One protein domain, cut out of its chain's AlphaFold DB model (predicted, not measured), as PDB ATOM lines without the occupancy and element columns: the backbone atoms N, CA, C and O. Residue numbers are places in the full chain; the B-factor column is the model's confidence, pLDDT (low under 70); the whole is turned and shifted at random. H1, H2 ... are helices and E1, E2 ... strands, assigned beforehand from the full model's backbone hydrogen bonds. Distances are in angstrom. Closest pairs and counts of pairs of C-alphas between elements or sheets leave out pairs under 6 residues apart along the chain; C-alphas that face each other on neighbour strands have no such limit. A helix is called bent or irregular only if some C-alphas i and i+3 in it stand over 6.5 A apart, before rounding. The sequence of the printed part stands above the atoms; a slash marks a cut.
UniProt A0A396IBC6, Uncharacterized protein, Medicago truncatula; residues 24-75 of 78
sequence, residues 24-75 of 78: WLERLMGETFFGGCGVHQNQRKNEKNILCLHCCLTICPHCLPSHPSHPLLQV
ATOM      1  N   TRP A  24     232.432 235.166 214.269       91.75
ATOM      2  CA  TRP A  24     232.757 236.538 213.871       91.75
ATOM      3  C   TRP A  24     231.502 237.386 213.626       91.75
ATOM      4  O   TRP A  24     231.512 238.578 213.923       91.75
ATOM      5  N   LEU A  25     230.422 236.781 213.119       89.56
ATOM      6  CA  LEU A  25     229.160 237.468 212.858       89.56
ATOM      7  C   LEU A  25     228.433 237.752 214.169       89.56
ATOM      8  O   LEU A  25     227.927 238.852 214.362       89.56
ATOM      9  N   GLU A  26     228.421 236.791 215.094       91.44
ATOM     10  CA  GLU A  26     227.868 237.012 216.433       91.44
ATOM     11  C   GLU A  26     228.604 238.134 217.165       91.44
ATOM     12  O   GLU A  26     227.966 239.004 217.757       91.44
ATOM     13  N   ARG A  27     229.939 238.167 217.066       90.06
ATOM     14  CA  ARG A  27     230.744 239.250 217.638       90.06
ATOM     15  C   ARG A  27     230.455 240.581 216.978       90.06
ATOM     16  O   ARG A  27     230.199 241.535 217.690       90.06
ATOM     17  N   LEU A  28     230.421 240.641 215.650       90.44
ATOM     18  CA  LEU A  28     230.092 241.869 214.926       90.44
ATOM     19  C   LEU A  28     228.725 242.439 215.340       90.44
ATOM     20  O   LEU A  28     228.598 243.645 215.511       90.44
ATOM     21  N   MET A  29     227.715 241.580 215.510       90.25
ATOM     22  CA  MET A  29     226.354 241.994 215.870       90.25
ATOM     23  C   MET A  29     226.200 242.421 217.337       90.25
ATOM     24  O   MET A  29     225.330 243.232 217.635       90.25
ATOM     25  N   GLY A  30     226.977 241.835 218.251       87.75
ATOM     26  CA  GLY A  30     226.864 242.080 219.695       87.75
ATOM     27  C   GLY A  30     227.840 243.116 220.249       87.75
ATOM     28  O   GLY A  30     227.832 243.376 221.450       87.75
ATOM     29  N   GLU A  31     228.715 243.661 219.415       87.75
ATOM     30  CA  GLU A  31     229.820 244.504 219.849       87.75
ATOM     31  C   GLU A  31     229.475 245.995 219.860       87.75
ATOM     32  O   GLU A  31     228.811 246.516 218.964       87.75
ATOM     33  N   THR A  32     230.025 246.704 220.844       83.00
ATOM     34  CA  THR A  32     230.052 248.166 220.872       83.00
ATOM     35  C   THR A  32     231.404 248.642 220.361       83.00
ATOM     36  O   THR A  32     232.391 248.698 221.101       83.00
ATOM     37  N   PHE A  33     231.462 248.974 219.074       82.88
ATOM     38  CA  PHE A  33     232.658 249.563 218.479       82.88
ATOM     39  C   PHE A  33     232.970 250.927 219.104       82.88
ATOM     40  O   PHE A  33     232.125 251.561 219.734       82.88
ATOM     41  N   PHE A  34     234.209 251.372 218.910       87.69
ATOM     42  CA  PHE A  34     234.726 252.674 219.335       87.69
ATOM     43  C   PHE A  34     235.019 252.818 220.839       87.69
ATOM     44  O   PHE A  34     235.374 253.892 221.317       87.69
ATOM     45  N   GLY A  35     234.973 251.719 221.597       91.94
ATOM     46  CA  GLY A  35     235.540 251.672 222.945       91.94
ATOM     47  C   GLY A  35     237.074 251.748 222.940       91.94
ATOM     48  O   GLY A  35     237.736 251.353 221.978       91.94
ATOM     49  N   GLY A  36     237.668 252.215 224.039       93.94
ATOM     50  CA  GLY A  36     239.124 252.242 224.203       93.94
ATOM     51  C   GLY A  36     239.739 250.842 224.332       93.94
ATOM     52  O   GLY A  36     239.168 249.924 224.928       93.94
ATOM     53  N   CYS A  37     240.939 250.653 223.789       96.19
ATOM     54  CA  CYS A  37     241.691 249.416 223.959       96.19
ATOM     55  C   CYS A  37     242.236 249.286 225.384       96.19
ATOM     56  O   CYS A  37     243.033 250.111 225.820       96.19
ATOM     57  N   GLY A  38     241.881 248.196 226.074       94.56
ATOM     58  CA  GLY A  38     242.337 247.915 227.438       94.56
ATOM     59  C   GLY A  38     243.839 247.624 227.572       94.56
ATOM     60  O   GLY A  38     244.388 247.829 228.646       94.56
ATOM     61  N   VAL A  39     244.512 247.195 226.500       96.38
ATOM     62  CA  VAL A  39     245.971 246.955 226.489       96.38
ATOM     63  C   VAL A  39     246.737 248.233 226.133       96.38
ATOM     64  O   VAL A  39     247.785 248.519 226.699       96.38
ATOM     65  N   HIS A  40     246.183 249.041 225.227       97.50
ATOM     66  CA  HIS A  40     246.818 250.247 224.692       97.50
ATOM     67  C   HIS A  40     246.153 251.531 225.212       97.50
ATOM     68  O   HIS A  40     246.004 252.500 224.471       97.50
ATOM     69  N   GLN A  41     245.740 251.559 226.482       95.81
ATOM     70  CA  GLN A  41     244.952 252.664 227.059       95.81
ATOM     71  C   GLN A  41     245.650 254.026 226.957       95.81
ATOM     72  O   GLN A  41     244.998 255.032 226.703       95.81
ATOM     73  N   ASN A  42     246.977 254.044 227.084       95.81
ATOM     74  CA  ASN A  42     247.776 255.273 227.086       95.81
ATOM     75  C   ASN A  42     248.228 255.723 225.689       95.81
ATOM     76  O   ASN A  42     248.920 256.732 225.563       95.81
ATOM     77  N   GLN A  43     247.879 254.981 224.635       95.69
ATOM     78  CA  GLN A  43     248.278 255.320 223.275       95.69
ATOM     79  C   GLN A  43     247.215 256.171 222.588       95.69
ATOM     80  O   GLN A  43     246.016 255.918 222.687       95.69
ATOM     81  N   ARG A  44     247.648 257.164 221.805       95.38
ATOM     82  CA  ARG A  44     246.736 257.876 220.899       95.38
ATOM     83  C   ARG A  44     246.194 256.900 219.853       95.38
ATOM     84  O   ARG A  44     246.911 255.993 219.434       95.38
ATOM     85  N   LYS A  45     244.962 257.123 219.380       92.31
ATOM     86  CA  LYS A  45     244.282 256.241 218.407       92.31
ATOM     87  C   LYS A  45     244.147 254.794 218.916       92.31
ATOM     88  O   LYS A  45     244.338 253.844 218.166       92.31
ATOM     89  N   ASN A  46     243.844 254.627 220.201       96.25
ATOM     90  CA  ASN A  46     243.597 253.328 220.830       96.25
ATOM     91  C   ASN A  46     242.140 252.860 220.726       96.25
ATOM     92  O   ASN A  46     241.748 251.909 221.398       96.25
ATOM     93  N   GLU A  47     241.342 253.526 219.907       95.69
ATOM     94  CA  GLU A  47     239.954 253.180 219.675       95.69
ATOM     95  C   GLU A  47     239.843 251.819 218.975       95.69
ATOM     96  O   GLU A  47     240.556 251.535 218.007       95.69
ATOM     97  N   LYS A  48     238.965 250.955 219.488       95.62
ATOM     98  CA  LYS A  48     238.660 249.658 218.893       95.62
ATOM     99  C   LYS A  48     237.657 249.829 217.759       95.62
ATOM    100  O   LYS A  48     236.452 249.884 217.986       95.62
ATOM    101  N   ASN A  49     238.156 249.879 216.533       95.25
ATOM    102  CA  ASN A  49     237.342 250.021 215.324       95.25
ATOM    103  C   ASN A  49     237.640 248.946 214.267       95.25
ATOM    104  O   ASN A  49     237.154 249.032 213.140       95.25
ATOM    105  N   ILE A  50     238.419 247.922 214.623       95.50
ATOM    106  CA  ILE A  50     238.785 246.811 213.742       95.50
ATOM    107  C   ILE A  50     238.338 245.501 214.397       95.50
ATOM    108  O   ILE A  50     238.651 245.249 215.557       95.50
ATOM    109  N   LEU A  51     237.631 244.649 213.660       96.31
ATOM    110  CA  LEU A  51     237.297 243.280 214.044       96.31
ATOM    111  C   LEU A  51     238.264 242.313 213.356       96.31
ATOM    112  O   LEU A  51     238.328 242.251 212.129       96.31
ATOM    113  N   CYS A  52     238.991 241.521 214.136       97.12
ATOM    114  CA  CYS A  52     239.743 240.390 213.611       97.12
ATOM    115  C   CYS A  52     238.794 239.199 213.428       97.12
ATOM    116  O   CYS A  52     238.306 238.655 214.418       97.12
ATOM    117  N   LEU A  53     238.540 238.771 212.188       96.12
ATOM    118  CA  LEU A  53     237.574 237.698 211.905       96.12
ATOM    119  C   LEU A  53     238.093 236.319 212.325       96.12
ATOM    120  O   LEU A  53     237.303 235.445 212.663       96.12
ATOM    121  N   HIS A  54     239.414 236.132 212.344       95.69
ATOM    122  CA  HIS A  54     240.020 234.893 212.832       95.69
ATOM    123  C   HIS A  54     239.938 234.789 214.362       95.69
ATOM    124  O   HIS A  54     239.484 233.781 214.890       95.69
ATOM    125  N   CYS A  55     240.325 235.846 215.086       95.62
ATOM    126  CA  CYS A  55     240.287 235.847 216.553       95.62
ATOM    127  C   CYS A  55     238.897 236.131 217.127       95.62
ATOM    128  O   CYS A  55     238.687 235.913 218.315       95.62
ATOM    129  N   CYS A  56     237.968 236.635 216.313       95.06
ATOM    130  CA  CYS A  56     236.650 237.086 216.750       95.06
ATOM    131  C   CYS A  56     236.742 238.149 217.872       95.06
ATOM    132  O   CYS A  56     236.000 238.101 218.851       95.06
ATOM    133  N   LEU A  57     237.673 239.104 217.731       94.25
ATOM    134  CA  LEU A  57     237.959 240.158 218.716       94.25
ATOM    135  C   LEU A  57     237.962 241.545 218.083       94.25
ATOM    136  O   LEU A  57     238.499 241.723 216.985       94.25
ATOM    137  N   THR A  58     237.459 242.537 218.819       95.44
ATOM    138  CA  THR A  58     237.670 243.947 218.494       95.44
ATOM    139  C   THR A  58     238.977 244.482 219.038       95.44
ATOM    140  O   THR A  58     239.330 244.322 220.211       95.44
ATOM    141  N   ILE A  59     239.702 245.157 218.156       96.38
ATOM    142  CA  ILE A  59     241.063 245.606 218.374       96.38
ATOM    143  C   ILE A  59     241.244 247.043 217.882       96.38
ATOM    144  O   ILE A  59     240.497 247.534 217.034       96.38
ATOM    145  N   CYS A  60     242.248 247.723 218.428       97.19
ATOM    146  CA  CYS A  60     242.709 249.016 217.927       97.19
ATOM    147  C   CYS A  60     243.863 248.835 216.920       97.19
ATOM    148  O   CYS A  60     244.478 247.763 216.902       97.19
ATOM    149  N   PRO A  61     244.259 249.882 216.171       95.88
ATOM    150  CA  PRO A  61     245.392 249.829 215.240       95.88
ATOM    151  C   PRO A  61     246.710 249.315 215.845       95.88
ATOM    152  O   PRO A  61     247.485 248.646 215.169       95.88
ATOM    153  N   HIS A  62     246.953 249.552 217.137       97.75
ATOM    154  CA  HIS A  62     248.163 249.069 217.824       97.75
ATOM    155  C   HIS A  62     248.208 247.552 218.032       97.75
ATOM    156  O   HIS A  62     249.274 247.001 218.275       97.75
ATOM    157  N   CYS A  63     247.076 246.854 217.926       97.56
ATOM    158  CA  CYS A  63     247.038 245.395 218.038       97.56
ATOM    159  C   CYS A  63     247.371 244.693 216.713       97.56
ATOM    160  O   CYS A  63     247.626 243.492 216.719       97.56
ATOM    161  N   LEU A  64     247.375 245.411 215.581       96.62
ATOM    162  CA  LEU A  64     247.623 244.842 214.250       96.62
ATOM    163  C   LEU A  64     248.909 244.006 214.143       96.62
ATOM    164  O   LEU A  64     248.849 242.950 213.515       96.62
ATOM    165  N   PRO A  65     250.039 244.374 214.786       97.12
ATOM    166  CA  PRO A  65     251.246 243.545 214.759       97.12
ATOM    167  C   PRO A  65     251.062 242.143 215.359       97.12
ATOM    168  O   PRO A  65     251.825 241.243 215.031       97.12
ATOM    169  N   SER A  66     250.050 241.932 216.213       97.38
ATOM    170  CA  SER A  66     249.680 240.611 216.752       97.38
ATOM    171  C   SER A  66     248.723 239.826 215.842       97.38
ATOM    172  O   SER A  66     248.391 238.682 216.135       97.38
ATOM    173  N   HIS A  67     248.279 240.429 214.734       96.62
ATOM    174  CA  HIS A  67     247.348 239.855 213.760       96.62
ATOM    175  C   HIS A  67     247.844 240.001 212.302       96.62
ATOM    176  O   HIS A  67     247.050 240.353 211.429       96.62
ATOM    177  N   PRO A  68     249.131 239.740 211.996       95.81
ATOM    178  CA  PRO A  68     249.753 240.129 210.723       95.81
ATOM    179  C   PRO A  68     249.158 239.437 209.485       95.81
ATOM    180  O   PRO A  68     249.279 239.949 208.378       95.81
ATOM    181  N   SER A  69     248.524 238.277 209.663       97.38
ATOM    182  CA  SER A  69     247.958 237.449 208.589       97.38
ATOM    183  C   SER A  69     246.460 237.193 208.749       97.38
ATOM    184  O   SER A  69     245.882 236.404 208.002       97.38
ATOM    185  N   HIS A  70     245.815 237.811 209.741       98.06
ATOM    186  CA  HIS A  70     244.402 237.560 209.981       98.06
ATOM    187  C   HIS A  70     243.538 238.440 209.072       98.06
ATOM    188  O   HIS A  70     243.875 239.599 208.846       98.06
ATOM    189  N   PRO A  71     242.390 237.941 208.594       96.81
ATOM    190  CA  PRO A  71     241.391 238.777 207.945       96.81
ATOM    191  C   PRO A  71     240.799 239.777 208.949       96.81
ATOM    192  O   PRO A  71     240.375 239.397 210.047       96.81
ATOM    193  N   LEU A  72     240.773 241.051 208.564       97.12
ATOM    194  CA  LEU A  72     240.332 242.169 209.397       97.12
ATOM    195  C   LEU A  72     239.182 242.921 208.721       97.12
ATOM    196  O   LEU A  72     239.187 243.102 207.506       97.12
ATOM    197  N   LEU A  73     238.231 243.399 209.518       95.38
ATOM    198  CA  LEU A  73     237.136 244.262 209.087       95.38
ATOM    199  C   LEU A  73     237.188 245.567 209.884       95.38
ATOM    200  O   LEU A  73     237.042 245.540 211.103       95.38
ATOM    201  N   GLN A  74     237.387 246.701 209.217       94.38
ATOM    202  CA  GLN A  74     237.340 248.015 209.859       94.38
ATOM    203  C   GLN A  74     235.937 248.612 209.730       94.38
ATOM    204  O   GLN A  74     235.391 248.685 208.631       94.38
ATOM    205  N   VAL A  75     235.368 249.056 210.847       89.44
ATOM    206  CA  VAL A  75     234.072 249.740 210.879       89.44
ATOM    207  C   VAL A  75     234.323 251.244 210.789       89.44
ATOM    208  O   VAL A  75     234.986 251.818 211.652       89.44
TER     209      VAL A  75
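Overview. This is residues 24 to 75 of the 78 residues of an uncharacterized protein of Medicago truncatula (UniProt A0A396IBC6). Look first for a small three-stranded sheet in the middle of a loop-rich domain, with two short helices, H1 and H2, that only graze it and lie apart from each other. A long loop, residues 31 to 49, leads from H1 to the sheet and swings far out at Asn 42. The printed part has 52 residues, under half of them in named elements, in the order H1, E1, E2, H2, E3; the class is mixed, helices and strands. The sheet runs E2, E1, E3, antiparallel throughout. The whole is compact, with a radius of gyration of the C-alphas of 10.3 A and spans of 29 by 24 by 15 A.

Arrangement. Start at E1, residues 50 to 52, the inner strand. E2, residues 57 to 59, forms a hairpin with it at 142 degrees; check N 59 and O 50, 2.8 A apart, within hydrogen-bond range. E3, residues 72 to 74, is its other antiparallel neighbour, at 161 degrees, with N 51 and O 73 at 2.8 A. H2, residues 61 to 66, grazes the sheet with residues 61 to 64; its closest C-alphas to E1 are Pro 61 and Ile 50, 7.4 A. E2, H2 and E3 make a split strand-helix-strand unit, two strands running the same way with E1 between them, and its crossover is right-handed. H1, residues 24 to 30, grazes the sheet with residues 24 to 28; the C-alphas of Leu 28 and Leu 51 are its closest to E1, 7.4 A. In H1 every O i to N i+4 pair is within hydrogen-bond range; in H2 0 of 2 are, against 2 of 3 O i to N i+3 pairs.

Along the chain. Find C-alpha 50 at (238.785, 246.811, 213.742), where E1 begins its 6.5 A; E2 covers 6.3 A. E3 covers 6.6 A and ends at C-alpha 74, (237.340, 248.015, 209.859). H1 runs 10.0 A from C-alpha 24 at (232.757, 236.538, 213.871). H2 runs 10.3 A and is irregular: C-alphas 62 and 65 are 7.0 A apart.

Size, cuts and confidence. The C-alphas farthest apart, of Leu 25 and Asn 42, are 29.4 A apart. The link H1 to E1 is long, with 19 residues, and the other three are tight. The printed part has no cut; its mean pLDDT is 94.2, and no printed residue is under 70.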